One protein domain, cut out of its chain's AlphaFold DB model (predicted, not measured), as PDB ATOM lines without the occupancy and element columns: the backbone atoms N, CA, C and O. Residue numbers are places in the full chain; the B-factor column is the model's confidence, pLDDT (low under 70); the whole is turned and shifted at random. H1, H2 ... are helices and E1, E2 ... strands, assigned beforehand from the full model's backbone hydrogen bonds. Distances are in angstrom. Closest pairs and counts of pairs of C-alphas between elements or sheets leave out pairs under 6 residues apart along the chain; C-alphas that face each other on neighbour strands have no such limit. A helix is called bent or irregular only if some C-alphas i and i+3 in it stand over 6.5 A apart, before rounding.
ATOM      1  N   ARG A   2     -11.615  -5.035 -26.088       47.53
ATOM      2  CA  ARG A   2     -12.943  -4.521 -25.655       47.53
ATOM      3  C   ARG A   2     -12.946  -3.745 -24.326       47.53
ATOM      4  O   ARG A   2     -13.587  -2.710 -24.238       47.53
ATOM      5  N   ARG A   3     -12.205  -4.205 -23.311       48.56
ATOM      6  CA  ARG A   3     -12.117  -3.518 -22.006       48.56
ATOM      7  C   ARG A   3     -11.399  -2.163 -22.095       48.56
ATOM      8  O   ARG A   3     -11.860  -1.205 -21.503       48.56
ATOM      9  N   ALA A   4     -10.337  -2.060 -22.899       54.97
ATOM     10  CA  ALA A   4      -9.624  -0.798 -23.123       54.97
ATOM     11  C   ALA A   4     -10.485   0.232 -23.879       54.97
ATOM     12  O   ALA A   4     -10.494   1.401 -23.518       54.97
ATOM     13  N   LEU A   5     -11.268  -0.222 -24.865       52.12
ATOM     14  CA  LEU A   5     -12.264   0.605 -25.558       52.12
ATOM     15  C   LEU A   5     -13.361   1.114 -24.610       52.12
ATOM     16  O   LEU A   5     -13.739   2.277 -24.693       52.12
ATOM     17  N   LEU A   6     -13.831   0.274 -23.681       59.34
ATOM     18  CA  LEU A   6     -14.818   0.674 -22.672       59.34
ATOM     19  C   LEU A   6     -14.262   1.719 -21.696       59.34
ATOM     20  O   LEU A   6     -14.952   2.690 -21.402       59.34
ATOM     21  N   TYR A   7     -13.016   1.569 -21.239       55.72
ATOM     22  CA  TYR A   7     -12.380   2.569 -20.375       55.72
ATOM     23  C   TYR A   7     -12.113   3.889 -21.104       55.72
ATOM     24  O   TYR A   7     -12.341   4.948 -20.527       55.72
ATOM     25  N   ALA A   8     -11.697   3.846 -22.372       49.22
ATOM     26  CA  ALA A   8     -11.512   5.048 -23.183       49.22
ATOM     27  C   ALA A   8     -12.843   5.781 -23.428       49.22
ATOM     28  O   ALA A   8     -12.917   6.994 -23.245       49.22
ATOM     29  N   ALA A   9     -13.911   5.053 -23.765       53.88
ATOM     30  CA  ALA A   9     -15.243   5.629 -23.929       53.88
ATOM     31  C   ALA A   9     -15.771   6.231 -22.617       53.88
ATOM     32  O   ALA A   9     -16.257   7.359 -22.615       53.88
ATOM     33  N   ALA A  10     -15.621   5.526 -21.490       55.03
ATOM     34  CA  ALA A  10     -16.010   6.035 -20.178       55.03
ATOM     35  C   ALA A  10     -15.215   7.293 -19.790       55.03
ATOM     36  O   ALA A  10     -15.805   8.258 -19.312       55.03
ATOM     37  N   ALA A  11     -13.906   7.325 -20.053       57.97
ATOM     38  CA  ALA A  11     -13.073   8.500 -19.816       57.97
ATOM     39  C   ALA A  11     -13.522   9.697 -20.667       57.97
ATOM     40  O   ALA A  11     -13.639  10.797 -20.138       57.97
ATOM     41  N   ILE A  12     -13.844   9.485 -21.948       65.25
ATOM     42  CA  ILE A  12     -14.374  10.537 -22.831       65.25
ATOM     43  C   ILE A  12     -15.721  11.050 -22.316       65.25
ATOM     44  O   ILE A  12     -15.915  12.259 -22.254       65.25
ATOM     45  N   VAL A  13     -16.635  10.170 -21.895       67.44
ATOM     46  CA  VAL A  13     -17.924  10.586 -21.318       67.44
ATOM     47  C   VAL A  13     -17.717  11.393 -20.037       67.44
ATOM     48  O   VAL A  13     -18.320  12.450 -19.894       67.44
ATOM     49  N   VAL A  14     -16.837  10.957 -19.133       68.69
ATOM     50  CA  VAL A  14     -16.523  11.698 -17.897       68.69
ATOM     51  C   VAL A  14     -15.932  13.072 -18.212       68.69
ATOM     52  O   VAL A  14     -16.327  14.057 -17.596       68.69
ATOM     53  N   LEU A  15     -15.034  13.161 -19.194       60.28
ATOM     54  CA  LEU A  15     -14.424  14.422 -19.613       60.28
ATOM     55  C   LEU A  15     -15.467  15.351 -20.252       60.28
ATOM     56  O   LEU A  15     -15.509  16.531 -19.924       60.28
ATOM     57  N   LEU A  16     -16.376  14.812 -21.070       62.56
ATOM     58  CA  LEU A  16     -17.502  15.558 -21.634       62.56
ATOM     59  C   LEU A  16     -18.455  16.069 -20.548       62.56
ATOM     60  O   LEU A  16     -18.855  17.227 -20.606       62.56
ATOM     61  N   VAL A  17     -18.785  15.251 -19.546       66.56
ATOM     62  CA  VAL A  17     -19.641  15.647 -18.414       66.56
ATOM     63  C   VAL A  17     -18.950  16.708 -17.550       66.56
ATOM     64  O   VAL A  17     -19.573  17.695 -17.167       66.56
ATOM     65  N   ALA A  18     -17.648  16.566 -17.292       62.22
ATOM     66  CA  ALA A  18     -16.871  17.556 -16.550       62.22
ATOM     67  C   ALA A  18     -16.780  18.895 -17.305       62.22
ATOM     68  O   ALA A  18     -16.984  19.955 -16.714       62.22
ATOM     69  N   SER A  19     -16.543  18.862 -18.621       56.84
ATOM     70  CA  SER A  19     -16.563  20.059 -19.470       56.84
ATOM     71  C   SER A  19     -17.954  20.691 -19.546       56.84
ATOM     72  O   SER A  19     -18.054  21.914 -19.565       56.84
ATOM     73  N   GLN A  20     -19.022  19.887 -19.532       57.56
ATOM     74  CA  GLN A  20     -20.404  20.377 -19.495       57.56
ATOM     75  C   GLN A  20     -20.731  21.153 -18.219       57.56
ATOM     76  O   GLN A  20     -21.551  22.059 -18.278       57.56
ATOM     77  N   LEU A  21     -20.083  20.840 -17.096       66.75
ATOM     78  CA  LEU A  21     -20.308  21.551 -15.839       66.75
ATOM     79  C   LEU A  21     -19.388  22.774 -15.680       66.75
ATOM     80  O   LEU A  21     -19.815  23.820 -15.201       66.75
ATOM     81  N   ALA A  22     -18.116  22.645 -16.072       68.31
ATOM     82  CA  ALA A  22     -17.098  23.657 -15.789       68.31
ATOM     83  C   ALA A  22     -17.057  24.802 -16.814       68.31
ATOM     84  O   ALA A  22     -16.787  25.945 -16.444       68.31
ATOM     85  N   VAL A  23     -17.307  24.516 -18.100       70.94
ATOM     86  CA  VAL A  23     -17.200  25.526 -19.169       70.94
ATOM     87  C   VAL A  23     -18.292  26.597 -19.060       70.94
ATOM     88  O   VAL A  23     -17.924  27.775 -19.089       70.94
ATOM     89  N   PRO A  24     -19.589  26.259 -18.883       69.25
ATOM     90  CA  PRO A  24     -20.634  27.272 -18.728       69.25
ATOM     91  C   PRO A  24     -20.378  28.183 -17.526       69.25
ATOM     92  O   PRO A  24     -20.266  29.395 -17.696       69.25
ATOM     93  N   ALA A  25     -20.129  27.601 -16.347       72.19
ATOM     94  CA  ALA A  25     -19.907  28.352 -15.112       72.19
ATOM     95  C   ALA A  25     -18.726  29.336 -15.214       72.19
ATOM     96  O   ALA A  25     -18.787  30.459 -14.713       72.19
ATOM     97  N   TYR A  26     -17.638  28.949 -15.892       73.56
ATOM     98  CA  TYR A  26     -16.492  29.840 -16.088       73.56
ATOM     99  C   TYR A  26     -16.804  31.012 -17.033       73.56
ATOM    100  O   TYR A  26     -16.390  32.147 -16.775       73.56
ATOM    101  N   LEU A  27     -17.520  30.752 -18.134       73.50
ATOM    102  CA  LEU A  27     -17.897  31.781 -19.106       73.50
ATOM    103  C   LEU A  27     -18.898  32.779 -18.517       73.50
ATOM    104  O   LEU A  27     -18.725  33.984 -18.709       73.50
ATOM    105  N   GLU A  28     -19.875  32.289 -17.756       78.62
ATOM    106  CA  GLU A  28     -20.844  33.102 -17.019       78.62
ATOM    107  C   GLU A  28     -20.124  34.098 -16.109       78.62
ATOM    108  O   GLU A  28     -20.256  35.309 -16.279       78.62
ATOM    109  N   HIS A  29     -19.238  33.609 -15.240       77.06
ATOM    110  CA  HIS A  29     -18.549  34.457 -14.268       77.06
ATOM    111  C   HIS A  29     -17.611  35.488 -14.914       77.06
ATOM    112  O   HIS A  29     -17.393  36.589 -14.397       77.06
ATOM    113  N   ARG A  30     -17.034  35.150 -16.074       77.19
ATOM    114  CA  ARG A  30     -16.219  36.085 -16.856       77.19
ATOM    115  C   ARG A  30     -17.070  37.185 -17.494       77.19
ATOM    116  O   ARG A  30     -16.628  38.335 -17.519       77.19
ATOM    117  N   ALA A  31     -18.246  36.843 -18.017       72.56
ATOM    118  CA  ALA A  31     -19.177  37.806 -18.596       72.56
ATOM    119  C   ALA A  31     -19.750  38.738 -17.519       72.56
ATOM    120  O   ALA A  31     -19.734  39.955 -17.702       72.56
ATOM    121  N   GLU A  32     -20.134  38.191 -16.361       77.75
ATOM    122  CA  GLU A  32     -20.585  38.957 -15.193       77.75
ATOM    123  C   GLU A  32     -19.560  40.023 -14.800       77.75
ATOM    124  O   GLU A  32     -19.881  41.209 -14.797       77.75
ATOM    125  N   LYS A  33     -18.295  39.632 -14.590       77.44
ATOM    126  CA  LYS A  33     -17.220  40.570 -14.217       77.44
ATOM    127  C   LYS A  33     -17.005  41.690 -15.232       77.44
ATOM    128  O   LYS A  33     -16.640  42.796 -14.840       77.44
ATOM    129  N   ARG A  34     -17.185  41.417 -16.528       72.06
ATOM    130  CA  ARG A  34     -17.063  42.435 -17.584       72.06
ATOM    131  C   ARG A  34     -18.226  43.418 -17.551       72.06
ATOM    132  O   ARG A  34     -17.992  44.616 -17.668       72.06
ATOM    133  N   LEU A  35     -19.445  42.919 -17.367       68.88
ATOM    134  CA  LEU A  35     -20.645  43.749 -17.293       68.88
ATOM    135  C   LEU A  35     -20.660  44.610 -16.022       68.88
ATOM    136  O   LEU A  35     -21.047  45.770 -16.088       68.88
ATOM    137  N   THR A  36     -20.166  44.094 -14.894       78.25
ATOM    138  CA  THR A  36     -20.097  44.831 -13.619       78.25
ATOM    139  C   THR A  36     -18.831  45.673 -13.451       78.25
ATOM    140  O   THR A  36     -18.630  46.274 -12.396       78.25
ATOM    141  N   ALA A  37     -17.938  45.726 -14.448       73.94
ATOM    142  CA  ALA A  37     -16.643  46.408 -14.329       73.94
ATOM    143  C   ALA A  37     -16.769  47.917 -14.047       73.94
ATOM    144  O   ALA A  37     -15.875  48.509 -13.447       73.94
ATOM    145  N   LYS A  38     -17.884  48.531 -14.460       72.56
ATOM    146  CA  LYS A  38     -18.213  49.944 -14.217       72.56
ATOM    147  C   LYS A  38     -19.270  50.133 -13.113       72.56
ATOM    148  O   LYS A  38     -19.871  51.199 -13.019       72.56
ATOM    149  N   GLY A  39     -19.488  49.111 -12.283       74.06
ATOM    150  CA  GLY A  39     -20.522  49.086 -11.248       74.06
ATOM    151  C   GLY A  39     -21.783  48.325 -11.667       74.06
ATOM    152  O   GLY A  39     -21.900  47.855 -12.798       74.06
ATOM    153  N   GLY A  40     -22.712  48.186 -10.721       80.62
ATOM    154  CA  GLY A  40     -23.949  47.423 -10.893       80.62
ATOM    155  C   GLY A  40     -23.788  45.917 -10.673       80.62
ATOM    156  O   GLY A  40     -22.738  45.423 -10.259       80.62
ATOM    157  N   HIS A  41     -24.864  45.187 -10.950       82.88
ATOM    158  CA  HIS A  41     -24.936  43.735 -10.848       82.88
ATOM    159  C   HIS A  41     -25.341  43.144 -12.191       82.88
ATOM    160  O   HIS A  41     -26.276  43.613 -12.835       82.88
ATOM    161  N   ALA A  42     -24.651  42.090 -12.603       80.19
ATOM    162  CA  ALA A  42     -25.018  41.310 -13.766       80.19
ATOM    163  C   ALA A  42     -24.992  39.834 -13.392       80.19
ATOM    164  O   ALA A  42     -24.082  39.386 -12.700       80.19
ATOM    165  N   GLN A  43     -25.999  39.108 -13.853       84.44
ATOM    166  CA  GLN A  43     -26.076  37.664 -13.802       84.44
ATOM    167  C   GLN A  43     -26.195  37.157 -15.231       84.44
ATOM    168  O   GLN A  43     -27.071  37.596 -15.982       84.44
ATOM    169  N   VAL A  44     -25.313  36.243 -15.608       82.31
ATOM    170  CA  VAL A  44     -25.297  35.654 -16.947       82.31
ATOM    171  C   VAL A  44     -25.503  34.158 -16.804       82.31
ATOM    172  O   VAL A  44     -24.885  33.524 -15.960       82.31
ATOM    173  N   THR A  45     -26.389  33.593 -17.615       84.00
ATOM    174  CA  THR A  45     -26.623  32.150 -17.688       84.00
ATOM    175  C   THR A  45     -26.478  31.706 -19.131       84.00
ATOM    176  O   THR A  45     -27.116  32.276 -20.021       84.00
ATOM    177  N   ILE A  46     -25.639  30.704 -19.372       82.31
ATOM    178  CA  ILE A  46     -25.341  30.197 -20.708       82.31
ATOM    179  C   ILE A  46     -25.637  28.699 -20.752       82.31
ATOM    180  O   ILE A  46     -24.973  27.900 -20.099       82.31
ATOM    181  N   ASP A  47     -26.580  28.309 -21.607       81.25
ATOM    182  CA  ASP A  47     -26.892  26.911 -21.875       81.25
ATOM    183  C   ASP A  47     -26.328  26.499 -23.238       81.25
ATOM    184  O   ASP A  47     -26.561  27.157 -24.259       81.25
ATOM    185  N   ALA A  48     -25.655  25.350 -23.295       75.62
ATOM    186  CA  ALA A  48     -25.263  24.723 -24.550       75.62
ATOM    187  C   ALA A  48     -25.356  23.204 -24.467       75.62
ATOM    188  O   ALA A  48     -24.676  22.559 -23.669       75.62
ATOM    189  N   LEU A  49     -26.178  22.626 -25.338       74.62
ATOM    190  CA  LEU A  49     -26.321  21.185 -25.488       74.62
ATOM    191  C   LEU A  49     -25.961  20.786 -26.929       74.62
ATOM    192  O   LEU A  49     -26.694  21.149 -27.854       74.62
ATOM    193  N   PRO A  50     -24.853  20.045 -27.153       66.75
ATOM    194  CA  PRO A  50     -23.788  19.677 -26.202       66.75
ATOM    195  C   PRO A  50     -22.839  20.848 -25.869       66.75
ATOM    196  O   PRO A  50     -22.508  21.638 -26.748       66.75
ATOM    197  N   ALA A  51     -22.317  20.917 -24.636       66.00
ATOM    198  CA  ALA A  51     -21.483  22.046 -24.178       66.00
ATOM    199  C   ALA A  51     -20.164  22.230 -24.941       66.00
ATOM    200  O   ALA A  51     -19.583  23.311 -24.907       66.00
ATOM    201  N   VAL A  52     -19.709  21.209 -25.679       68.88
ATOM    202  CA  VAL A  52     -18.550  21.329 -26.581       68.88
ATOM    203  C   VAL A  52     -18.766  22.429 -27.620       68.88
ATOM    204  O   VAL A  52     -17.795  23.025 -28.072       68.88
ATOM    205  N   ARG A  53     -20.026  22.734 -27.968       72.75
ATOM    206  CA  ARG A  53     -20.382  23.822 -28.885       72.75
ATOM    207  C   ARG A  53     -19.891  25.180 -28.385       72.75
ATOM    208  O   ARG A  53     -19.455  25.979 -29.203       72.75
ATOM    209  N   LEU A  54     -19.811  25.397 -27.068       67.62
ATOM    210  CA  LEU A  54     -19.279  26.646 -26.508       67.62
ATOM    211  C   LEU A  54     -17.800  26.851 -26.845       67.62
ATOM    212  O   LEU A  54     -17.367  27.988 -26.993       67.62
ATOM    213  N   LEU A  55     -17.031  25.768 -27.016       68.50
ATOM    214  CA  LEU A  55     -15.632  25.844 -27.461       68.50
ATOM    215  C   LEU A  55     -15.517  26.289 -28.926       68.50
ATOM    216  O   LEU A  55     -14.483  26.818 -29.326       68.50
ATOM    217  N   PHE A  56     -16.583  26.105 -29.703       74.00
ATOM    218  CA  PHE A  56     -16.718  26.578 -31.079       74.00
ATOM    219  C   PHE A  56     -17.506  27.890 -31.170       74.00
ATOM    220  O   PHE A  56     -17.919  28.266 -32.260       74.00
ATOM    221  N   ASN A  57     -17.679  28.602 -30.048       70.38
ATOM    222  CA  ASN A  57     -18.466  29.831 -29.953       70.38
ATOM    223  C   ASN A  57     -19.952  29.659 -30.319       70.38
ATOM    224  O   ASN A  57     -20.539  30.614 -30.797       70.38
ATOM    225  N   ASP A  58     -20.565  28.505 -30.050       78.88
ATOM    226  CA  ASP A  58     -21.994  28.252 -30.278       78.88
ATOM    227  C   ASP A  58     -22.707  27.816 -28.990       78.88
ATOM    228  O   ASP A  58     -22.205  26.982 -28.230       78.88
ATOM    229  N   GLY A  59     -23.930  28.294 -28.769       81.69
ATOM    230  CA  GLY A  59     -24.756  27.909 -27.628       81.69
ATOM    231  C   GLY A  59     -26.226  27.685 -27.971       81.69
ATOM    232  O   GLY A  59     -26.721  27.998 -29.051       81.69
ATOM    233  N   SER A  60     -26.956  27.087 -27.038       87.00
ATOM    234  CA  SER A  60     -28.393  26.845 -27.182       87.00
ATOM    235  C   SER A  60     -29.193  28.049 -26.699       87.00
ATOM    236  O   SER A  60     -30.164  28.441 -27.343       87.00
ATOM    237  N   ARG A  61     -28.784  28.644 -25.577       87.38
ATOM    238  CA  ARG A  61     -29.463  29.790 -24.983       87.38
ATOM    239  C   ARG A  61     -28.486  30.662 -24.209       87.38
ATOM    240  O   ARG A  61     -27.631  30.145 -23.500       87.38
ATOM    241  N   ILE A  62     -28.681  31.970 -24.288       87.19
ATOM    242  CA  ILE A  62     -28.058  32.940 -23.393       87.19
ATOM    243  C   ILE A  62     -29.137  33.745 -22.669       87.19
ATOM    244  O   ILE A  62     -30.100  34.209 -23.282       87.19
ATOM    245  N   LYS A  63     -28.983  33.899 -21.353       88.81
ATOM    246  CA  LYS A  63     -29.779  34.812 -20.535       88.81
ATOM    247  C   LYS A  63     -28.860  35.793 -19.829       88.81
ATOM    248  O   LYS A  63     -27.914  35.380 -19.167       88.81
ATOM    249  N   VAL A  64     -29.155  37.079 -19.931       86.00
ATOM    250  CA  VAL A  64     -28.392  38.138 -19.266       86.00
ATOM    251  C   VAL A  64     -29.361  38.977 -18.457       86.00
ATOM    252  O   VAL A  64     -30.323  39.512 -18.996       86.00
ATOM    253  N   ARG A  65     -29.112  39.112 -17.157       89.75
ATOM    254  CA  ARG A  65     -29.859  40.007 -16.275       89.75
ATOM    255  C   ARG A  65     -28.915  41.033 -15.694       89.75
ATOM    256  O   ARG A  65     -27.958  40.663 -15.032       89.75
ATOM    257  N   GLY A  66     -29.182  42.303 -15.945       81.00
ATOM    258  CA  GLY A  66     -28.361  43.410 -15.471       81.00
ATOM    259  C   GLY A  66     -29.171  44.412 -14.666       81.00
ATOM    260  O   GLY A  66     -30.348  44.644 -14.943       81.00
ATOM    261  N   ASP A  67     -28.527  45.029 -13.689       88.81
ATOM    262  CA  ASP A  67     -29.111  46.041 -12.825       88.81
ATOM    263  C   ASP A  67     -28.064  47.095 -12.445       88.81
ATOM    264  O   ASP A  67     -26.932  46.751 -12.104       88.81
ATOM    265  N   GLY A  68     -28.424  48.379 -12.507       82.62
ATOM    266  CA  GLY A  68     -27.526  49.448 -12.054       82.62
ATOM    267  C   GLY A  68     -26.326  49.686 -12.976       82.62
ATOM    268  O   GLY A  68     -25.270  50.093 -12.501       82.62
ATOM    269  N   LEU A  69     -26.448  49.372 -14.270       77.75
ATOM    270  CA  LEU A  69     -25.332  49.419 -15.220       77.75
ATOM    271  C   LEU A  69     -25.149  50.818 -15.831       77.75
ATOM    272  O   LEU A  69     -26.115  51.467 -16.237       77.75
ATOM    273  N   HIS A  70     -23.898  51.248 -15.980       75.56
ATOM    274  CA  HIS A  70     -23.539  52.506 -16.638       75.56
ATOM    275  C   HIS A  70     -22.873  52.235 -17.992       75.56
ATOM    276  O   HIS A  70     -21.802  51.626 -18.055       75.56
ATOM    277  N   VAL A  71     -23.511  52.684 -19.079       67.25
ATOM    278  CA  VAL A  71     -23.038  52.482 -20.456       67.25
ATOM    279  C   VAL A  71     -22.787  53.829 -21.129       67.25
ATOM    280  O   VAL A  71     -23.668  54.682 -21.203       67.25
ATOM    281  N   ASP A  72     -21.584  54.007 -21.671       60.31
ATOM    282  CA  ASP A  72     -21.227  55.195 -22.448       60.31
ATOM    283  C   ASP A  72     -21.539  54.954 -23.928       60.31
ATOM    284  O   ASP A  72     -20.788  54.267 -24.619       60.31
ATOM    285  N   LEU A  73     -22.628  55.542 -24.432       52.75
ATOM    286  CA  LEU A  73     -23.066  55.404 -25.833       52.75
ATOM    287  C   LEU A  73     -22.066  55.982 -26.857       52.75
ATOM    288  O   LEU A  73     -22.135  55.667 -28.044       52.75
ATOM    289  N   LEU A  74     -21.147  56.846 -26.417       41.03
ATOM    290  CA  LEU A  74     -20.126  57.463 -27.270       41.03
ATOM    291  C   LEU A  74     -18.799  56.702 -27.296       41.03
ATOM    292  O   LEU A  74     -18.080  56.797 -28.283       41.03
ATOM    293  N   ASN A  75     -18.502  55.930 -26.245       40.72
ATOM    294  CA  ASN A  75     -17.305  55.086 -26.153       40.72
ATOM    295  C   ASN A  75     -17.588  53.625 -26.526       40.72
ATOM    296  O   ASN A  75     -16.713  52.767 -26.384       40.72
ATOM    297  N   ALA A  76     -18.793  53.337 -27.025       46.06
ATOM    298  CA  ALA A  76     -19.042  52.170 -27.853       46.06
ATOM    299  C   ALA A  76     -18.275  52.364 -29.172       46.06
ATOM    300  O   ALA A  76     -18.834  52.739 -30.196       46.06
ATOM    301  N   ASN A  77     -16.949  52.202 -29.120       39.72
ATOM    302  CA  ASN A  77     -16.122  52.042 -30.309       39.72
ATOM    303  C   ASN A  77     -16.812  50.967 -31.153       39.72
ATOM    304  O   ASN A  77     -17.004  49.878 -30.614       39.72
ATOM    305  N   GLY A  78     -17.210  51.305 -32.390       41.84
ATOM    306  CA  GLY A  78     -18.106  50.567 -33.306       41.84
ATOM    307  C   GLY A  78     -17.648  49.161 -33.714       41.84
ATOM    308  O   GLY A  78     -17.517  48.841 -34.887       41.84
ATOM    309  N   ASN A  79     -17.362  48.348 -32.710       44.03
ATOM    310  CA  ASN A  79     -16.900  46.972 -32.717       44.03
ATOM    311  C   ASN A  79     -17.711  46.143 -31.709       44.03
ATOM    312  O   ASN A  79     -17.383  44.980 -31.462       44.03
ATOM    313  N   SER A  80     -18.733  46.726 -31.073       53.53
ATOM    314  CA  SER A  80     -19.612  46.006 -30.163       53.53
ATOM    315  C   SER A  80     -20.627  45.212 -30.973       53.53
ATOM    316  O   SER A  80     -21.809  45.537 -30.958       53.53
ATOM    317  N   GLN A  81     -20.158  44.143 -31.628       64.50
ATOM    318  CA  GLN A  81     -20.971  43.128 -32.303       64.50
ATOM    319  C   GLN A  81     -21.832  42.357 -31.285       64.50
ATOM    320  O   GLN A  81     -21.741  41.139 -31.171       64.50
ATOM    321  N   VAL A  82     -22.662  43.055 -30.509       73.81
ATOM    322  CA  VAL A  82     -23.549  42.478 -29.497       73.81
ATOM    323  C   VAL A  82     -24.470  41.475 -30.178       73.81
ATOM    324  O   VAL A  82     -24.590  40.347 -29.715       73.81
ATOM    325  N   PHE A  83     -25.035  41.830 -31.334       76.50
ATOM    326  CA  PHE A  83     -25.841  40.903 -32.124       76.50
ATOM    327  C   PHE A  83     -25.020  39.735 -32.672       76.50
ATOM    328  O   PHE A  83     -25.477  38.605 -32.584       76.50
ATOM    329  N   GLY A  84     -23.779  39.959 -33.115       80.12
ATOM    330  CA  GLY A  84     -22.874  38.873 -33.509       80.12
ATOM    331  C   GLY A  84     -22.509  37.914 -32.365       80.12
ATOM    332  O   GLY A  84     -22.325  36.718 -32.594       80.12
ATOM    333  N   GLU A  85     -22.426  38.396 -31.122       79.81
ATOM    334  CA  GLU A  85     -22.263  37.544 -29.938       79.81
ATOM    335  C   GLU A  85     -23.553  36.795 -29.589       79.81
ATOM    336  O   GLU A  85     -23.491  35.624 -29.221       79.81
ATOM    337  N   LEU A  86     -24.718  37.431 -29.735       84.12
ATOM    338  CA  LEU A  86     -26.017  36.804 -29.486       84.12
ATOM    339  C   LEU A  86     -26.405  35.794 -30.582       84.12
ATOM    340  O   LEU A  86     -27.052  34.792 -30.288       84.12
ATOM    341  N   ASP A  87     -25.972  35.997 -31.829       86.56
ATOM    342  CA  ASP A  87     -26.227  35.123 -32.987       86.56
ATOM    343  C   ASP A  87     -25.628  33.729 -32.858       86.56
ATOM    344  O   ASP A  87     -26.119  32.779 -33.460       86.56
ATOM    345  N   ARG A  88     -24.640  33.591 -31.980       85.62
ATOM    346  CA  ARG A  88     -24.057  32.314 -31.566       85.62
ATOM    347  C   ARG A  88     -25.033  31.428 -30.800       85.62
ATOM    348  O   ARG A  88     -24.780  30.238 -30.624       85.62
ATOM    349  N   PHE A  89     -26.129  31.995 -30.295       88.25
ATOM    350  CA  PHE A  89     -27.104  31.297 -29.470       88.25
ATOM    351  C   PHE A  89     -28.434  31.147 -30.191       88.25
ATOM    352  O   PHE A  89     -28.985  32.122 -30.684       88.25
ATOM    353  N   ASN A  90     -29.042  29.959 -30.158       90.44
ATOM    354  CA  ASN A  90     -30.374  29.800 -30.754       90.44
ATOM    355  C   ASN A  90     -31.434  30.699 -30.093       90.44
ATOM    356  O   ASN A  90     -32.380  31.135 -30.746       90.44
ATOM    357  N   GLN A  91     -31.270  30.964 -28.796       90.75
ATOM    358  CA  GLN A  91     -32.160  31.781 -27.980       90.75
ATOM    359  C   GLN A  91     -31.376  32.830 -27.203       90.75
ATOM    360  O   GLN A  91     -30.335  32.521 -26.624       90.75
ATOM    361  N   ALA A  92     -31.914  34.042 -27.131       90.75
ATOM    362  CA  ALA A  92     -31.332  35.140 -26.371       90.75
ATOM    363  C   ALA A  92     -32.417  35.828 -25.539       90.75
ATOM    364  O   ALA A  92     -33.495  36.111 -26.051       90.75
ATOM    365  N   ASP A  93     -32.134  36.088 -24.268       93.06
ATOM    366  CA  ASP A  93     -32.996  36.861 -23.368       93.06
ATOM    367  C   ASP A  93     -32.109  37.774 -22.518       93.06
ATOM    368  O   ASP A  93     -31.482  37.356 -21.544       93.06
ATOM    369  N   VAL A  94     -31.998  39.026 -22.940       88.88
ATOM    370  CA  VAL A  94     -31.224  40.059 -22.263       88.88
ATOM    371  C   VAL A  94     -32.204  41.019 -21.621       88.88
ATOM    372  O   VAL A  94     -32.986  41.664 -22.312       88.88
ATOM    373  N   ARG A  95     -32.132  41.169 -20.301       91.25
ATOM    374  CA  ARG A  95     -32.935  42.117 -19.538       91.25
ATOM    375  C   ARG A  95     -32.045  42.963 -18.652       91.25
ATOM    376  O   ARG A  95     -31.482  42.479 -17.674       91.25
ATOM    377  N   LEU A  96     -31.957  44.245 -18.961       86.62
ATOM    378  CA  LEU A  96     -31.172  45.206 -18.199       86.62
ATOM    379  C   LEU A  96     -32.125  46.211 -17.564       86.62
ATOM    380  O   LEU A  96     -33.057  46.672 -18.215       86.62
ATOM    381  N   THR A  97     -31.923  46.534 -16.295       90.81
ATOM    382  CA  THR A  97     -32.787  47.445 -15.539       90.81
ATOM    383  C   THR A  97     -31.964  48.514 -14.839       90.81
ATOM    384  O   THR A  97     -30.790  48.302 -14.541       90.81
ATOM    385  N   ARG A  98     -32.576  49.680 -14.599       88.75
ATOM    386  CA  ARG A  98     -31.956  50.813 -13.888       88.75
ATOM    387  C   ARG A  98     -30.552  51.131 -14.407       88.75
ATOM    388  O   ARG A  98     -29.577  51.064 -13.669       88.75
ATOM    389  N   MET A  99     -30.456  51.448 -15.686       81.81
ATOM    390  CA  MET A  99     -29.203  51.801 -16.342       81.81
ATOM    391  C   MET A  99     -29.163  53.273 -16.732       81.81
ATOM    392  O   MET A  99     -30.195  53.932 -16.847       81.81
ATOM    393  N   SER A 100     -27.964  53.797 -16.965       81.38
ATOM    394  CA  SER A 100     -27.798  55.096 -17.616       81.38
ATOM    395  C   SER A 100     -27.036  54.943 -18.922       81.38
ATOM    396  O   SER A 100     -26.051  54.204 -18.992       81.38
ATOM    397  N   ALA A 101     -27.487  55.678 -19.932       76.81
ATOM    398  CA  ALA A 101     -26.908  55.683 -21.261       76.81
ATOM    399  C   ALA A 101     -26.772  57.139 -21.734       76.81
ATOM    400  O   ALA A 101     -27.725  57.736 -22.234       76.81
ATOM    401  N   GLY A 102     -25.605  57.750 -21.501       76.75
ATOM    402  CA  GLY A 102     -25.420  59.192 -21.705       76.75
ATOM    403  C   GLY A 102     -26.442  60.023 -20.900       76.75
ATOM    404  O   GLY A 102     -26.569  59.807 -19.693       76.75
ATOM    405  N   PRO A 103     -27.203  60.945 -21.526       77.44
ATOM    406  CA  PRO A 103     -28.191  61.767 -20.822       77.44
ATOM    407  C   PRO A 103     -29.488  61.014 -20.483       77.44
ATOM    408  O   PRO A 103     -30.356  61.574 -19.808       77.44
ATOM    409  N   PHE A 104     -29.651  59.775 -20.957       82.44
ATOM    410  CA  PHE A 104     -30.865  58.989 -20.776       82.44
ATOM    411  C   PHE A 104     -30.781  58.129 -19.511       82.44
ATOM    412  O   PHE A 104     -29.865  57.321 -19.338       82.44
ATOM    413  N   ALA A 105     -31.788  58.260 -18.649       88.81
ATOM    414  CA  ALA A 105     -32.043  57.339 -17.552       88.81
ATOM    415  C   ALA A 105     -32.908  56.191 -18.081       88.81
ATOM    416  O   ALA A 105     -34.113  56.341 -18.302       88.81
ATOM    417  N   VAL A 106     -32.282  55.045 -18.319       86.38
ATOM    418  CA  VAL A 106     -32.905  53.875 -18.927       86.38
ATOM    419  C   VAL A 106     -33.473  52.982 -17.826       86.38
ATOM    420  O   VAL A 106     -32.754  52.400 -17.014       86.38
ATOM    421  N   ARG A 107     -34.798  52.870 -17.769       91.44
ATOM    422  CA  ARG A 107     -35.487  52.053 -16.763       91.44
ATOM    423  C   ARG A 107     -35.332  50.572 -17.066       91.44
ATOM    424  O   ARG A 107     -35.033  49.803 -16.153       91.44
ATOM    425  N   GLN A 108     -35.536  50.193 -18.325       90.81
ATOM    426  CA  GLN A 108     -35.437  48.813 -18.777       90.81
ATOM    427  C   GLN A 108     -35.028  48.745 -20.250       90.81
ATOM    428  O   GLN A 108     -35.535  49.501 -21.073       90.81
ATOM    429  N   VAL A 109     -34.158  47.790 -20.568       86.31
ATOM    430  CA  VAL A 109     -33.898  47.299 -21.923       86.31
ATOM    431  C   VAL A 109     -34.186  45.812 -21.927       86.31
ATOM    432  O   VAL A 109     -33.802  45.090 -21.004       86.31
ATOM    433  N   THR A 110     -34.895  45.340 -22.939       89.00
ATOM    434  CA  THR A 110     -35.145  43.920 -23.151       89.00
ATOM    435  C   THR A 110     -34.850  43.573 -24.597       89.00
ATOM    436  O   THR A 110     -35.364  44.234 -25.489       89.00
ATOM    437  N   ILE A 111     -34.010  42.566 -24.811       89.06
ATOM    438  CA  ILE A 111     -33.727  41.983 -26.123       89.06
ATOM    439  C   ILE A 111     -34.062  40.504 -26.019       89.06
ATOM    440  O   ILE A 111     -33.444  39.792 -25.228       89.06
ATOM    441  N   ALA A 112     -35.030  40.043 -26.800       93.00
ATOM    442  CA  ALA A 112     -35.474  38.659 -26.774       93.00
ATOM    443  C   ALA A 112     -35.496  38.050 -28.178       93.00
ATOM    444  O   ALA A 112     -35.977  38.667 -29.124       93.00
ATOM    445  N   ARG A 113     -35.018  36.811 -28.300       93.31
ATOM    446  CA  ARG A 113     -35.153  35.968 -29.492       93.31
ATOM    447  C   ARG A 113     -35.472  34.534 -29.079       93.31
ATOM    448  O   ARG A 113     -34.742  33.936 -28.286       93.31
ATOM    449  N   HIS A 114     -36.547  33.980 -29.640       90.88
ATOM    450  CA  HIS A 114     -37.073  32.656 -29.284       90.88
ATOM    451  C   HIS A 114     -36.503  31.512 -30.140       90.88
ATOM    452  O   HIS A 114     -36.464  30.363 -29.685       90.88
ATOM    453  N   SER A 115     -36.033  31.816 -31.349       88.75
ATOM    454  CA  SER A 115     -35.395  30.881 -32.279       88.75
ATOM    455  C   SER A 115     -34.457  31.629 -33.229       88.75
ATOM    456  O   SER A 115     -34.610  32.830 -33.431       88.75
ATOM    457  N   THR A 116     -33.520  30.929 -33.874       86.50
ATOM    458  CA  THR A 116     -32.584  31.514 -34.855       86.50
ATOM    459  C   THR A 116     -33.269  32.138 -36.071       86.50
ATOM    460  O   THR A 116     -32.697  33.016 -36.706       86.50
ATOM    461  N   SER A 117     -34.479  31.685 -36.407       86.94
ATOM    462  CA  SER A 117     -35.297  32.209 -37.509       86.94
ATOM    463  C   SER A 117     -36.004  33.523 -37.183       86.94
ATOM    464  O   SER A 117     -36.461  34.216 -38.097       86.94
ATOM    465  N   ASP A 118     -36.137  33.835 -35.897       90.38
ATOM    466  CA  ASP A 118     -36.976  34.927 -35.427       90.38
ATOM    467  C   ASP A 118     -36.150  36.216 -35.334       90.38
ATOM    468  O   ASP A 118     -34.967  36.165 -34.972       90.38
ATOM    469  N   PRO A 119     -36.742  37.386 -35.630       90.44
ATOM    470  CA  PRO A 119     -36.096  38.649 -35.316       90.44
ATOM    471  C   PRO A 119     -35.929  38.798 -33.797       90.44
ATOM    472  O   PRO A 119     -36.649  38.196 -32.995       90.44
ATOM    473  N   TYR A 120     -34.974  39.626 -33.396       88.38
ATOM    474  CA  TYR A 120     -34.869  40.093 -32.024       88.38
ATOM    475  C   TYR A 120     -35.956  41.128 -31.754       88.38
ATOM    476  O   TYR A 120     -36.007  42.155 -32.429       88.38
ATOM    477  N   ALA A 121     -36.768  40.889 -30.730       91.88
ATOM    478  CA  ALA A 121     -37.655  41.896 -30.167       91.88
ATOM    479  C   ALA A 121     -36.859  42.756 -29.176       91.88
ATOM    480  O   ALA A 121     -36.364  42.247 -28.165       91.88
ATOM    481  N   LEU A 122     -36.716  44.044 -29.480       87.06
ATOM    482  CA  LEU A 122     -36.055  45.050 -28.659       87.06
ATOM    483  C   LEU A 122     -37.109  45.982 -28.060       87.06
ATOM    484  O   LEU A 122     -37.810  46.673 -28.785       87.06
ATOM    485  N   VAL A 123     -37.144  46.071 -26.733       89.25
ATOM    486  CA  VAL A 123     -37.979  47.033 -26.006       89.25
ATOM    487  C   VAL A 123     -37.100  47.875 -25.093       89.25
ATOM    488  O   VAL A 123     -36.363  47.345 -24.259       89.25
ATOM    489  N   ILE A 124     -37.190  49.194 -25.228       85.38
ATOM    490  CA  ILE A 124     -36.464  50.169 -24.414       85.38
ATOM    491  C   ILE A 124     -37.477  51.089 -23.743       85.38
ATOM    492  O   ILE A 124     -38.293  51.718 -24.408       85.38
ATOM    493  N   SER A 125     -37.377  51.218 -22.423       89.81
ATOM    494  CA  SER A 125     -38.068  52.245 -21.647       89.81
ATOM    495  C   SER A 125     -37.026  53.130 -20.984       89.81
ATOM    496  O   SER A 125     -36.257  52.686 -20.124       89.81
ATOM    497  N   ALA A 126     -36.984  54.388 -21.395       88.00
ATOM    498  CA  ALA A 126     -36.047  55.384 -20.919       88.00
ATOM    499  C   ALA A 126     -36.765  56.684 -20.566       88.00
ATOM    500  O   ALA A 126     -37.946  56.885 -20.832       88.00
ATOM    501  N   SER A 127     -36.039  57.577 -19.918       87.44
ATOM    502  CA  SER A 127     -36.492  58.929 -19.652       87.44
ATOM    503  C   SER A 127     -35.324  59.885 -19.766       87.44
ATOM    504  O   SER A 127     -34.170  59.519 -19.526       87.44
ATOM    505  N   VAL A 128     -35.620  61.114 -20.152       85.38
ATOM    506  CA  VAL A 128     -34.611  62.149 -20.314       85.38
ATOM    507  C   VAL A 128     -35.155  63.479 -19.825       85.38
ATOM    508  O   VAL A 128     -36.333  63.773 -19.985       85.38
ATOM    509  N   THR A 129     -34.307  64.294 -19.205       83.56
ATOM    510  CA  THR A 129     -34.691  65.648 -18.785       83.56
ATOM    511  C   THR A 129     -34.131  66.678 -19.757       83.56
ATOM    512  O   THR A 129     -33.047  66.492 -20.321       83.56
ATOM    513  N   ALA A 130     -34.825  67.808 -19.911       78.88
ATOM    514  CA  ALA A 130     -34.338  68.925 -20.724       78.88
ATOM    515  C   ALA A 130     -32.953  69.408 -20.253       78.88
ATOM    516  O   ALA A 130     -32.077  69.699 -21.067       78.88
ATOM    517  N   ARG A 131     -32.719  69.405 -18.931       78.00
ATOM    518  CA  ARG A 131     -31.417  69.735 -18.340       78.00
ATOM    519  C   ARG A 131     -30.329  68.758 -18.782       78.00
ATOM    520  O   ARG A 131     -29.302  69.225 -19.265       78.00
ATOM    521  N   ALA A 132     -30.555  67.446 -18.665       77.81
ATOM    522  CA  ALA A 132     -29.573  66.432 -19.058       77.81
ATOM    523  C   ALA A 132     -29.220  66.514 -20.553       77.81
ATOM    524  O   ALA A 132     -28.047  66.427 -20.909       77.81
ATOM    525  N   LEU A 133     -30.213  66.758 -21.419       75.31
ATOM    526  CA  LEU A 133     -29.975  66.993 -22.850       75.31
ATOM    527  C   LEU A 133     -29.139  68.247 -23.086       75.31
ATOM    528  O   LEU A 133     -28.184  68.201 -23.854       75.31
ATOM    529  N   SER A 134     -29.465  69.353 -22.413       70.88
ATOM    530  CA  SER A 134     -28.729  70.612 -22.563       70.88
ATOM    531  C   SER A 134     -27.287  70.521 -22.058       70.88
ATOM    532  O   SER A 134     -26.386  71.015 -22.727       70.88
ATOM    533  N   SER A 135     -27.036  69.843 -20.931       70.94
ATOM    534  CA  SER A 135     -25.681  69.634 -20.409       70.94
ATOM    535  C   SER A 135     -24.865  68.702 -21.295       70.94
ATOM    536  O   SER A 135     -23.687  68.953 -21.519       70.94
ATOM    537  N   TYR A 136     -25.489  67.648 -21.830       67.50
ATOM    538  CA  TYR A 136     -24.839  66.729 -22.761       67.50
ATOM    539  C   TYR A 136     -24.489  67.432 -24.080       67.50
ATOM    540  O   TYR A 136     -23.372  67.323 -24.573       67.50
ATOM    541  N   ALA A 137     -25.404  68.256 -24.596       65.56
ATOM    542  CA  ALA A 137     -25.149  69.093 -25.758       65.56
ATOM    543  C   ALA A 137     -24.059  70.147 -25.511       65.56
ATOM    544  O   ALA A 137     -23.184  70.332 -26.348       65.56
ATOM    545  N   GLY A 138     -24.082  70.818 -24.360       59.84
ATOM    546  CA  GLY A 138     -23.105  71.852 -24.018       59.84
ATOM    547  C   GLY A 138     -21.693  71.314 -23.775       59.84
ATOM    548  O   GLY A 138     -20.731  71.992 -24.121       59.84
ATOM    549  N   ASN A 139     -21.564  70.105 -23.218       57.75
ATOM    550  CA  ASN A 139     -20.262  69.511 -22.904       57.75
ATOM    551  C   ASN A 139     -19.643  68.730 -24.070       57.75
ATOM    552  O   ASN A 139     -18.420  68.663 -24.152       57.75
ATOM    553  N   GLU A 140     -20.450  68.132 -24.954       57.75
ATOM    554  CA  GLU A 140     -19.941  67.175 -25.950       57.75
ATOM    555  C   GLU A 140     -20.284  67.521 -27.409       57.75
ATOM    556  O   GLU A 140     -19.749  66.895 -28.324       57.75
ATOM    557  N   LEU A 141     -21.108  68.547 -27.671       51.41
ATOM    558  CA  LEU A 141     -21.470  68.974 -29.031       51.41
ATOM    559  C   LEU A 141     -20.868  70.333 -29.414       51.41
ATOM    560  O   LEU A 141     -21.577  71.307 -29.643       51.41
ATOM    561  N   ALA A 142     -19.553  70.349 -29.639       52.12
ATOM    562  CA  ALA A 142     -18.910  71.274 -30.582       52.12
ATOM    563  C   ALA A 142     -18.841  70.651 -32.001       52.12
ATOM    564  O   ALA A 142     -17.825  70.735 -32.686       52.12
ATOM    565  N   GLY A 143     -19.906  69.953 -32.421       52.47
ATOM    566  CA  GLY A 143     -19.956  69.152 -33.651       52.47
ATOM    567  C   GLY A 143     -21.344  69.125 -34.318       52.47
ATOM    568  O   GLY A 143     -22.299  69.688 -33.778       52.47
ATOM    569  N   PRO A 144     -21.490  68.470 -35.490       46.06
ATOM    570  CA  PRO A 144     -22.613  68.630 -36.436       46.06
ATOM    571  C   PRO A 144     -24.027  68.318 -35.898       46.06
ATOM    572  O   PRO A 144     -25.016  68.695 -36.522       46.06
ATOM    573  N   VAL A 145     -24.154  67.698 -34.721       49.09
ATOM    574  CA  VAL A 145     -25.438  67.452 -34.034       49.09
ATOM    575  C   VAL A 145     -26.019  68.733 -33.400       49.09
ATOM    576  O   VAL A 145     -27.223  68.806 -33.147       49.09
ATOM    577  N   GLY A 146     -25.217  69.792 -33.221       51.06
ATOM    578  CA  GLY A 146     -25.678  71.089 -32.703       51.06
ATOM    579  C   GLY A 146     -26.792  71.741 -33.538       51.06
ATOM    580  O   GLY A 146     -27.656  72.429 -32.995       51.06
ATOM    581  N   GLY A 147     -26.850  71.453 -34.846       51.66
ATOM    582  CA  GLY A 147     -27.898  71.966 -35.739       51.66
ATOM    583  C   GLY A 147     -29.290  71.369 -35.492       51.66
ATOM    584  O   GLY A 147     -30.296  72.037 -35.731       51.66
ATOM    585  N   LEU A 148     -29.372  70.138 -34.973       53.81
ATOM    586  CA  LEU A 148     -30.652  69.489 -34.662       53.81
ATOM    587  C   LEU A 148     -31.238  70.021 -33.347       53.81
ATOM    588  O   LEU A 148     -32.444  70.242 -33.240       53.81
ATOM    589  N   ILE A 149     -30.371  70.316 -32.374       54.22
ATOM    590  CA  ILE A 149     -30.762  70.890 -31.080       54.22
ATOM    591  C   ILE A 149     -31.243  72.335 -31.236       54.22
ATOM    592  O   ILE A 149     -32.224  72.707 -30.599       54.22
ATOM    593  N   GLY A 150     -30.659  73.115 -32.153       51.81
ATOM    594  CA  GLY A 150     -31.170  74.448 -32.497       51.81
ATOM    595  C   GLY A 150     -32.624  74.438 -32.995       51.81
ATOM    596  O   GLY A 150     -33.397  75.335 -32.664       51.81
ATOM    597  N   LYS A 151     -33.035  73.389 -33.720       50.88
ATOM    598  CA  LYS A 151     -34.420  73.229 -34.198       50.88
ATOM    599  C   LYS A 151     -35.391  72.803 -33.095       50.88
ATOM    600  O   LYS A 151     -36.514  73.295 -33.062       50.88
ATOM    601  N   ILE A 152     -34.963  71.950 -32.168       52.91
ATOM    602  CA  ILE A 152     -35.794  71.542 -31.022       52.91
ATOM    603  C   ILE A 152     -35.920  72.698 -30.017       52.91
ATOM    604  O   ILE A 152     -37.006  72.950 -29.509       52.91
ATOM    605  N   ALA A 153     -34.855  73.476 -29.808       52.25
ATOM    606  CA  ALA A 153     -34.886  74.676 -28.971       52.25
ATOM    607  C   ALA A 153     -35.820  75.775 -29.521       52.25
ATOM    608  O   ALA A 153     -36.346  76.566 -28.742       52.25
ATOM    609  N   SER A 154     -36.076  75.808 -30.838       49.31
ATOM    610  CA  SER A 154     -37.081  76.701 -31.443       49.31
ATOM    611  C   SER A 154     -38.532  76.215 -31.310       49.31
ATOM    612  O   SER A 154     -39.452  76.966 -31.630       49.31
ATOM    613  N   GLY A 155     -38.759  74.982 -30.840       46.50
ATOM    614  CA  GLY A 155     -40.082  74.366 -30.752       46.50
ATOM    615  C   GLY A 155     -40.465  73.991 -29.323       46.50
ATOM    616  O   GLY A 155     -40.039  72.955 -28.842       46.50
ATOM    617  N   VAL A 156     -41.283  74.835 -28.684       46.19
ATOM    618  CA  VAL A 156     -42.354  74.583 -27.682       46.19
ATOM    619  C   VAL A 156     -42.270  73.356 -26.737       46.19
ATOM    620  O   VAL A 156     -43.302  72.873 -26.280       46.19
ATOM    621  N   VAL A 157     -41.093  72.843 -26.380       49.97
ATOM    622  CA  VAL A 157     -40.961  71.858 -25.297       49.97
ATOM    623  C   VAL A 157     -40.638  72.634 -24.021       49.97
ATOM    624  O   VAL A 157     -39.554  73.215 -23.925       49.97
ATOM    625  N   PRO A 158     -41.561  72.715 -23.045       48.56
ATOM    626  CA  PRO A 158     -41.297  73.430 -21.808       48.56
ATOM    627  C   PRO A 158     -40.081  72.801 -21.125       48.56
ATOM    628  O   PRO A 158     -40.055  71.593 -20.889       48.56
ATOM    629  N   PHE A 159     -39.091  73.635 -20.789       52.25
ATOM    630  CA  PHE A 159     -37.880  73.311 -20.016       52.25
ATOM    631  C   PHE A 159     -38.195  72.925 -18.557       52.25
ATOM    632  O   PHE A 159     -37.538  73.359 -17.610       52.25
ATOM    633  N   SER A 160     -39.248  72.143 -18.361       55.97
ATOM    634  CA  SER A 160     -39.653  71.607 -17.078       55.97
ATOM    635  C   SER A 160     -38.599  70.615 -16.578       55.97
ATOM    636  O   SER A 160     -37.905  69.951 -17.351       55.97
ATOM    637  N   ALA A 161     -38.449  70.530 -15.256       62.84
ATOM    638  CA  ALA A 161     -37.579  69.548 -14.607       62.84
ATOM    639  C   ALA A 161     -38.127  68.111 -14.709       62.84
ATOM    640  O   ALA A 161     -37.532  67.183 -14.161       62.84
ATOM    641  N   GLU A 162     -39.267  67.936 -15.373       76.00
ATOM    642  CA  GLU A 162     -39.995  66.684 -15.432       76.00
ATOM    643  C   GLU A 162     -39.342  65.724 -16.441       76.00
ATOM    644  O   GLU A 162     -38.971  66.140 -17.545       76.00
ATOM    645  N   PRO A 163     -39.136  64.448 -16.075       82.81
ATOM    646  CA  PRO A 163     -38.597  63.458 -16.996       82.81
ATOM    647  C   PRO A 163     -39.549  63.225 -18.169       82.81
ATOM    648  O   PRO A 163     -40.704  62.853 -17.983       82.81
ATOM    649  N   ILE A 164     -39.040  63.383 -19.385       84.12
ATOM    650  CA  ILE A 164     -39.749  63.058 -20.620       84.12
ATOM    651  C   ILE A 164     -39.569  61.554 -20.856       84.12
ATOM    652  O   ILE A 164     -38.429  61.122 -21.067       84.12
ATOM    653  N   PRO A 165     -40.635  60.734 -20.802       86.44
ATOM    654  CA  PRO A 165     -40.519  59.308 -21.059       86.44
ATOM    655  C   PRO A 165     -40.301  59.060 -22.553       86.44
ATOM    656  O   PRO A 165     -40.881  59.738 -23.405       86.44
ATOM    657  N   VAL A 166     -39.456  58.081 -22.850       81.88
ATOM    658  CA  VAL A 166     -39.117  57.620 -24.194       81.88
ATOM    659  C   VAL A 166     -39.282  56.112 -24.207       81.88
ATOM    660  O   VAL A 166     -38.644  55.406 -23.425       81.88
ATOM    661  N   GLU A 167     -40.126  55.622 -25.100       86.62
ATOM    662  CA  GLU A 167     -40.337  54.194 -25.300       86.62
ATOM    663  C   GLU A 167     -40.041  53.841 -26.749       86.62
ATOM    664  O   GLU A 167     -40.434  54.567 -27.663       86.62
ATOM    665  N   VAL A 168     -39.318  52.744 -26.947       83.81
ATOM    666  CA  VAL A 168     -38.975  52.212 -28.266       83.81
ATOM    667  C   VAL A 168     -39.279  50.725 -28.266       83.81
ATOM    668  O   VAL A 168     -38.829  50.007 -27.372       83.81
ATOM    669  N   ASP A 169     -40.017  50.286 -29.273       88.69
ATOM    670  CA  ASP A 169     -40.260  48.888 -29.599       88.69
ATOM    671  C   ASP A 169     -39.749  48.655 -31.024       88.69
ATOM    672  O   ASP A 169     -40.046  49.430 -31.933       88.69
ATOM    673  N   ALA A 170     -38.905  47.652 -31.222       84.06
ATOM    674  CA  ALA A 170     -38.316  47.376 -32.519       84.06
ATOM    675  C   ALA A 170     -38.114  45.882 -32.742       84.06
ATOM    676  O   ALA A 170     -37.674  45.161 -31.849       84.06
ATOM    677  N   ASN A 171     -38.323  45.441 -33.982       87.94
ATOM    678  CA  ASN A 171     -37.854  44.138 -34.436       87.94
ATOM    679  C   ASN A 171     -36.582  44.310 -35.259       87.94
ATOM    680  O   ASN A 171     -36.559  45.028 -36.263       87.94
ATOM    681  N   ILE A 172     -35.523  43.633 -34.826       85.50
ATOM    682  CA  ILE A 172     -34.195  43.702 -35.427       85.50
ATOM    683  C   ILE A 172     -33.837  42.319 -35.951       85.50
ATOM    684  O   ILE A 172     -33.757  41.355 -35.189       85.50
ATOM    685  N   ARG A 173     -33.565  42.203 -37.246       87.81
ATOM    686  CA  ARG A 173     -32.863  41.039 -37.786       87.81
ATOM    687  C   ARG A 173     -31.370  41.278 -37.714       87.81
ATOM    688  O   ARG A 173     -30.904  42.372 -37.974       87.81
ATOM    689  N   SER A 174     -30.612  40.242 -37.397       83.69
ATOM    690  CA  SER A 174     -29.163  40.291 -37.547       83.69
ATOM    691  C   SER A 174     -28.772  39.571 -38.833       83.69
ATOM    692  O   SER A 174     -29.180  38.427 -39.043       83.69
ATOM    693  N   ARG A 175     -28.003  40.233 -39.701       81.81
ATOM    694  CA  ARG A 175     -27.337  39.609 -40.853       81.81
ATOM    695  C   ARG A 175     -25.834  39.699 -40.653       81.81
ATOM    696  O   ARG A 175     -25.282  40.792 -40.591       81.81
ATOM    697  N   ASP A 176     -25.176  38.551 -40.515       76.88
ATOM    698  CA  ASP A 176     -23.728  38.465 -40.278       76.88
ATOM    699  C   ASP A 176     -23.254  39.303 -39.070       76.88
ATOM    700  O   ASP A 176     -22.202  39.946 -39.095       76.88
ATOM    701  N   GLY A 177     -24.063  39.329 -38.004       72.62
ATOM    702  CA  GLY A 177     -23.805  40.111 -36.794       72.62
ATOM    703  C   GLY A 177     -24.087  41.609 -36.923       72.62
ATOM    704  O   GLY A 177     -23.837  42.338 -35.963       72.62
ATOM    705  N   ARG A 178     -24.593  42.072 -38.075       79.44
ATOM    706  CA  ARG A 178     -25.015  43.458 -38.299       79.44
ATOM    707  C   ARG A 178     -26.519  43.593 -38.058       79.44
ATOM    708  O   ARG A 178     -27.289  42.864 -38.691       79.44
ATOM    709  N   PRO A 179     -26.954  44.512 -37.184       76.50
ATOM    710  CA  PRO A 179     -28.369  44.749 -36.962       76.50
ATOM    711  C   PRO A 179     -29.006  45.450 -38.164       76.50
ATOM    712  O   PRO A 179     -28.568  46.506 -38.610       76.50
ATOM    713  N   GLU A 180     -30.097  44.879 -38.645       82.38
ATOM    714  CA  GLU A 180     -31.007  45.462 -39.614       82.38
ATOM    715  C   GLU A 180     -32.385  45.600 -38.986       82.38
ATOM    716  O   GLU A 180     -32.996  44.650 -38.497       82.38
ATOM    717  N   VAL A 181     -32.877  46.825 -38.995       80.06
ATOM    718  CA  VAL A 181     -34.134  47.190 -38.364       80.06
ATOM    719  C   VAL A 181     -35.284  46.903 -39.335       80.06
ATOM    720  O   VAL A 181     -35.335  47.495 -40.410       80.06
ATOM    721  N   GLU A 182     -36.210  46.012 -38.968       82.62
ATOM    722  CA  GLU A 182     -37.377  45.681 -39.805       82.62
ATOM    723  C   GLU A 182     -38.570  46.584 -39.506       82.62
ATOM    724  O   GLU A 182     -39.205  47.122 -40.411       82.62
ATOM    725  N   THR A 183     -38.888  46.733 -38.221       82.06
ATOM    726  CA  THR A 183     -39.994  47.563 -37.736       82.06
ATOM    727  C   THR A 183     -39.545  48.303 -36.493       82.06
ATOM    728  O   THR A 183     -38.783  47.763 -35.690       82.06
ATOM    729  N   VAL A 184     -39.993  49.550 -36.365       80.50
ATOM    730  CA  VAL A 184     -39.751  50.384 -35.189       80.50
ATOM    731  C   VAL A 184     -40.984  51.203 -34.922       80.50
ATOM    732  O   VAL A 184     -41.418  51.980 -35.772       80.50
ATOM    733  N   ASP A 185     -41.451  51.092 -33.697       83.62
ATOM    734  CA  ASP A 185     -42.417  51.976 -33.100       83.62
ATOM    735  C   ASP A 185     -41.763  52.678 -31.913       83.62
ATOM    736  O   ASP A 185     -40.853  52.180 -31.249       83.62
ATOM    737  N   GLY A 186     -42.206  53.893 -31.638       78.94
ATOM    738  CA  GLY A 186     -41.741  54.584 -30.452       78.94
ATOM    739  C   GLY A 186     -42.648  55.725 -30.081       78.94
ATOM    740  O   GLY A 186     -43.409  56.240 -30.905       78.94
ATOM    741  N   SER A 187     -42.564  56.120 -28.821       77.69
ATOM    742  CA  SER A 187     -43.302  57.251 -28.294       77.69
ATOM    743  C   SER A 187     -42.410  58.132 -27.431       77.69
ATOM    744  O   SER A 187     -41.471  57.669 -26.779       77.69
ATOM    745  N   VAL A 188     -42.703  59.428 -27.444       75.31
ATOM    746  CA  VAL A 188     -42.067  60.423 -26.579       75.31
ATOM    747  C   VAL A 188     -43.179  61.163 -25.862       75.31
ATOM    748  O   VAL A 188     -44.082  61.693 -26.509       75.31
ATOM    749  N   ALA A 189     -43.154  61.165 -24.529       77.00
ATOM    750  CA  ALA A 189     -44.245  61.707 -23.714       77.00
ATOM    751  C   ALA A 189     -45.635  61.123 -24.067       77.00
ATOM    752  O   ALA A 189     -46.641  61.824 -24.000       77.00
ATOM    753  N   GLY A 190     -45.696  59.847 -24.473       69.50
ATOM    754  CA  GLY A 190     -46.940  59.172 -24.872       69.50
ATOM    755  C   GLY A 190     -47.460  59.541 -26.266       69.50
ATOM    756  O   GLY A 190     -48.501  59.037 -26.680       69.50
ATOM    757  N   VAL A 191     -46.743  60.387 -27.015       71.06
ATOM    758  CA  VAL A 191     -47.071  60.735 -28.403       71.06
ATOM    759  C   VAL A 191     -46.260  59.855 -29.346       71.06
ATOM    760  O   VAL A 191     -45.044  59.744 -29.186       71.06
ATOM    761  N   SER A 192     -46.923  59.237 -30.331       76.69
ATOM    762  CA  SER A 192     -46.239  58.438 -31.355       76.69
ATOM    763  C   SER A 192     -45.172  59.276 -32.054       76.69
ATOM    764  O   SER A 192     -45.423  60.381 -32.536       76.69
ATOM    765  N   ALA A 193     -43.970  58.724 -32.092       71.38
ATOM    766  CA  ALA A 193     -42.774  59.368 -32.586       71.38
ATOM    767  C   ALA A 193     -42.180  58.577 -33.758       71.38
ATOM    768  O   ALA A 193     -40.968  58.580 -33.913       71.38
ATOM    769  N   GLY A 194     -42.998  57.899 -34.576       64.94
ATOM    770  CA  GLY A 194     -42.556  56.949 -35.616       64.94
ATOM    771  C   GLY A 194     -41.286  57.353 -36.393       64.94
ATOM    772  O   GLY A 194     -40.302  56.618 -36.352       64.94
ATOM    773  N   PRO A 195     -41.220  58.545 -37.023       64.69
ATOM    774  CA  PRO A 195     -40.016  58.989 -37.736       64.69
ATOM    775  C   PRO A 195     -38.788  59.216 -36.836       64.69
ATOM    776  O   PRO A 195     -37.658  58.964 -37.245       64.69
ATOM    777  N   LEU A 196     -38.998  59.688 -35.605       62.44
ATOM    778  CA  LEU A 196     -37.934  59.876 -34.616       62.44
ATOM    779  C   LEU A 196     -37.461  58.529 -34.058       62.44
ATOM    780  O   LEU A 196     -36.262  58.324 -33.906       62.44
ATOM    781  N   ALA A 197     -38.383  57.608 -33.789       62.09
ATOM    782  CA  ALA A 197     -38.085  56.258 -33.339       62.09
ATOM    783  C   ALA A 197     -37.253  55.518 -34.394       62.09
ATOM    784  O   ALA A 197     -36.208  54.966 -34.062       62.09
ATOM    785  N   ALA A 198     -37.630  55.623 -35.674       60.88
ATOM    786  CA  ALA A 198     -36.844  55.102 -36.789       60.88
ATOM    787  C   ALA A 198     -35.439  55.730 -36.864       60.88
ATOM    788  O   ALA A 198     -34.459  55.011 -37.043       60.88
ATOM    789  N   ALA A 199     -35.310  57.050 -36.673       60.94
ATOM    790  CA  ALA A 199     -34.011  57.727 -36.665       60.94
ATOM    791  C   ALA A 199     -33.122  57.304 -35.479       60.94
ATOM    792  O   ALA A 199     -31.920  57.111 -35.649       60.94
ATOM    793  N   ILE A 200     -33.705  57.128 -34.287       61.38
ATOM    794  CA  ILE A 200     -33.000  56.641 -33.094       61.38
ATOM    795  C   ILE A 200     -32.560  55.192 -33.302       61.38
ATOM    796  O   ILE A 200     -31.399  54.873 -33.064       61.38
ATOM    797  N   ALA A 201     -33.450  54.327 -33.785       58.03
ATOM    798  CA  ALA A 201     -33.134  52.933 -34.062       58.03
ATOM    799  C   ALA A 201     -32.044  52.794 -35.132       58.03
ATOM    800  O   ALA A 201     -31.118  52.015 -34.940       58.03
ATOM    801  N   ALA A 202     -32.094  53.593 -36.204       57.69
ATOM    802  CA  ALA A 202     -31.043  53.628 -37.219       57.69
ATOM    803  C   ALA A 202     -29.701  54.104 -36.639       57.69
ATOM    804  O   ALA A 202     -28.674  53.487 -36.895       57.69
ATOM    805  N   ALA A 203     -29.699  55.150 -35.807       56.72
ATOM    806  CA  ALA A 203     -28.484  55.645 -35.158       56.72
ATOM    807  C   ALA A 203     -27.898  54.659 -34.129       56.72
ATOM    808  O   ALA A 203     -26.685  54.635 -33.930       56.72
ATOM    809  N   ILE A 204     -28.743  53.860 -33.467       56.00
ATOM    810  CA  ILE A 204     -28.311  52.774 -32.579       56.00
ATOM    811  C   ILE A 204     -27.753  51.613 -33.407       56.00
ATOM    812  O   ILE A 204     -26.678  51.118 -33.089       56.00
ATOM    813  N   ALA A 205     -28.442  51.211 -34.477       56.75
ATOM    814  CA  ALA A 205     -28.007  50.135 -35.362       56.75
ATOM    815  C   ALA A 205     -26.668  50.448 -36.049       56.75
ATOM    816  O   ALA A 205     -25.832  49.564 -36.165       56.75
ATOM    817  N   ASP A 206     -26.430  51.703 -36.434       55.47
ATOM    818  CA  ASP A 206     -25.169  52.144 -37.054       55.47
ATOM    819  C   ASP A 206     -23.985  52.181 -36.063       55.47
ATOM    820  O   ASP A 206     -22.824  52.264 -36.461       55.47
ATOM    821  N   ARG A 207     -24.263  52.128 -34.751       47.72
ATOM    822  CA  ARG A 207     -23.258  52.181 -33.673       47.72
ATOM    823  C   ARG A 207     -23.001  50.843 -32.974       47.72
ATOM    824  O   ARG A 207     -22.120  50.796 -32.113       47.72
TER     825      ARG A 207
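This is residues 2 to 207 of the 208 residues of an uncharacterized protein of Actinobacteria bacterium (UniProt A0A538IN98). A twisted wall of seven strands curls round H6 at its E7 end, while the long helix H1 runs beside its other edge, E1, and sticks out past it as an arm with residues 2 to 15. H3 is on the same face as H6, H2 sits by H1, and H4 and H5 form a small, loosely joined pair beyond one end of the inner strands. The 206 printed residues run H1 E1 H2 E2 H3 E3 E4 E5 H4 H5 E6 E7 H6, a mixed class; the mixed sheet's order is E1 E2 E3 E4 E5 E6 E7. The whole is loose, with a radius of gyration of the C-alphas of 21.4 A and spans of 85 by 33 by 29 A.

Start at E3, residues 89 to 101, parallel to E2, residues 59 to 67; look for N 64 and O 93, 2.8 A apart. With H3, residues 82 to 86, they form a strand-helix-strand unit, two parallel neighbours with a helix between, its crossover right-handed. E3, E4 (104 to 113) and E5 (120 to 128) are a meander, each strand the antiparallel neighbour of the one before; check N 94 and O 111, 2.8 A, then N 110 and O 123, 2.8 A. E6, residues 164 to 175, is antiparallel to E5, with N 124 and O 168 at 2.8 A. E6 and edge strand E7, residues 178 to 188, form a hairpin, with N 169 and O 185 at 2.9 A. The sheet curls round H6, residues 194 to 205; the closest C-alphas of E7 and H6 are those of Gly 186 and Ala 197, 5.0 A. At the other edge, E1, residues 41 to 47, is antiparallel to E2, with N 43 and O 65 at 2.8 A. H1, residues 2 to 38, stands at the sheet's level; its closest C-alphas to E1 are Glu 28 and Val 44, 5.1 A. H2, residues 51 to 56, only grazes the sheet and touches H1's residues 16 to 24 alone, closest at C-alphas Gln 20 and Ala 51, 5.1 A. H4, residues 130 to 140, and H5, residues 146 to 153, are close but not clearly touching, closest at C-alphas Ala 137 and Gly 146, 7.2 A. Every O i to N i+4 pair is within hydrogen-bond range in H3, H4 and H6; H1 has 30 of 33, H5 3 of 4, and H2 0 of 2 but 3 of 3 O i to N i+3.

Find C-alpha 2 at (-12.943, -4.521, -25.655); H1 runs 55.9 A from there, irregular where C-alphas 35 and 38 are 7.3 A apart. E6 spans 33.4 A, E7 26.8 A and E3 25.7 A; H6 ends at C-alpha 205, (-28.007, 50.135, -35.362).

C-alphas Arg 2 and Ser 154, the two farthest apart, are 84.9 A apart. The printed part has no cut; the link from E2 to H3 is long, with 14 residues. Mean pLDDT of the printed part is 72.4, with 80 residues under 70, among them 2 to 22, 136 to 161 and 194 to 207.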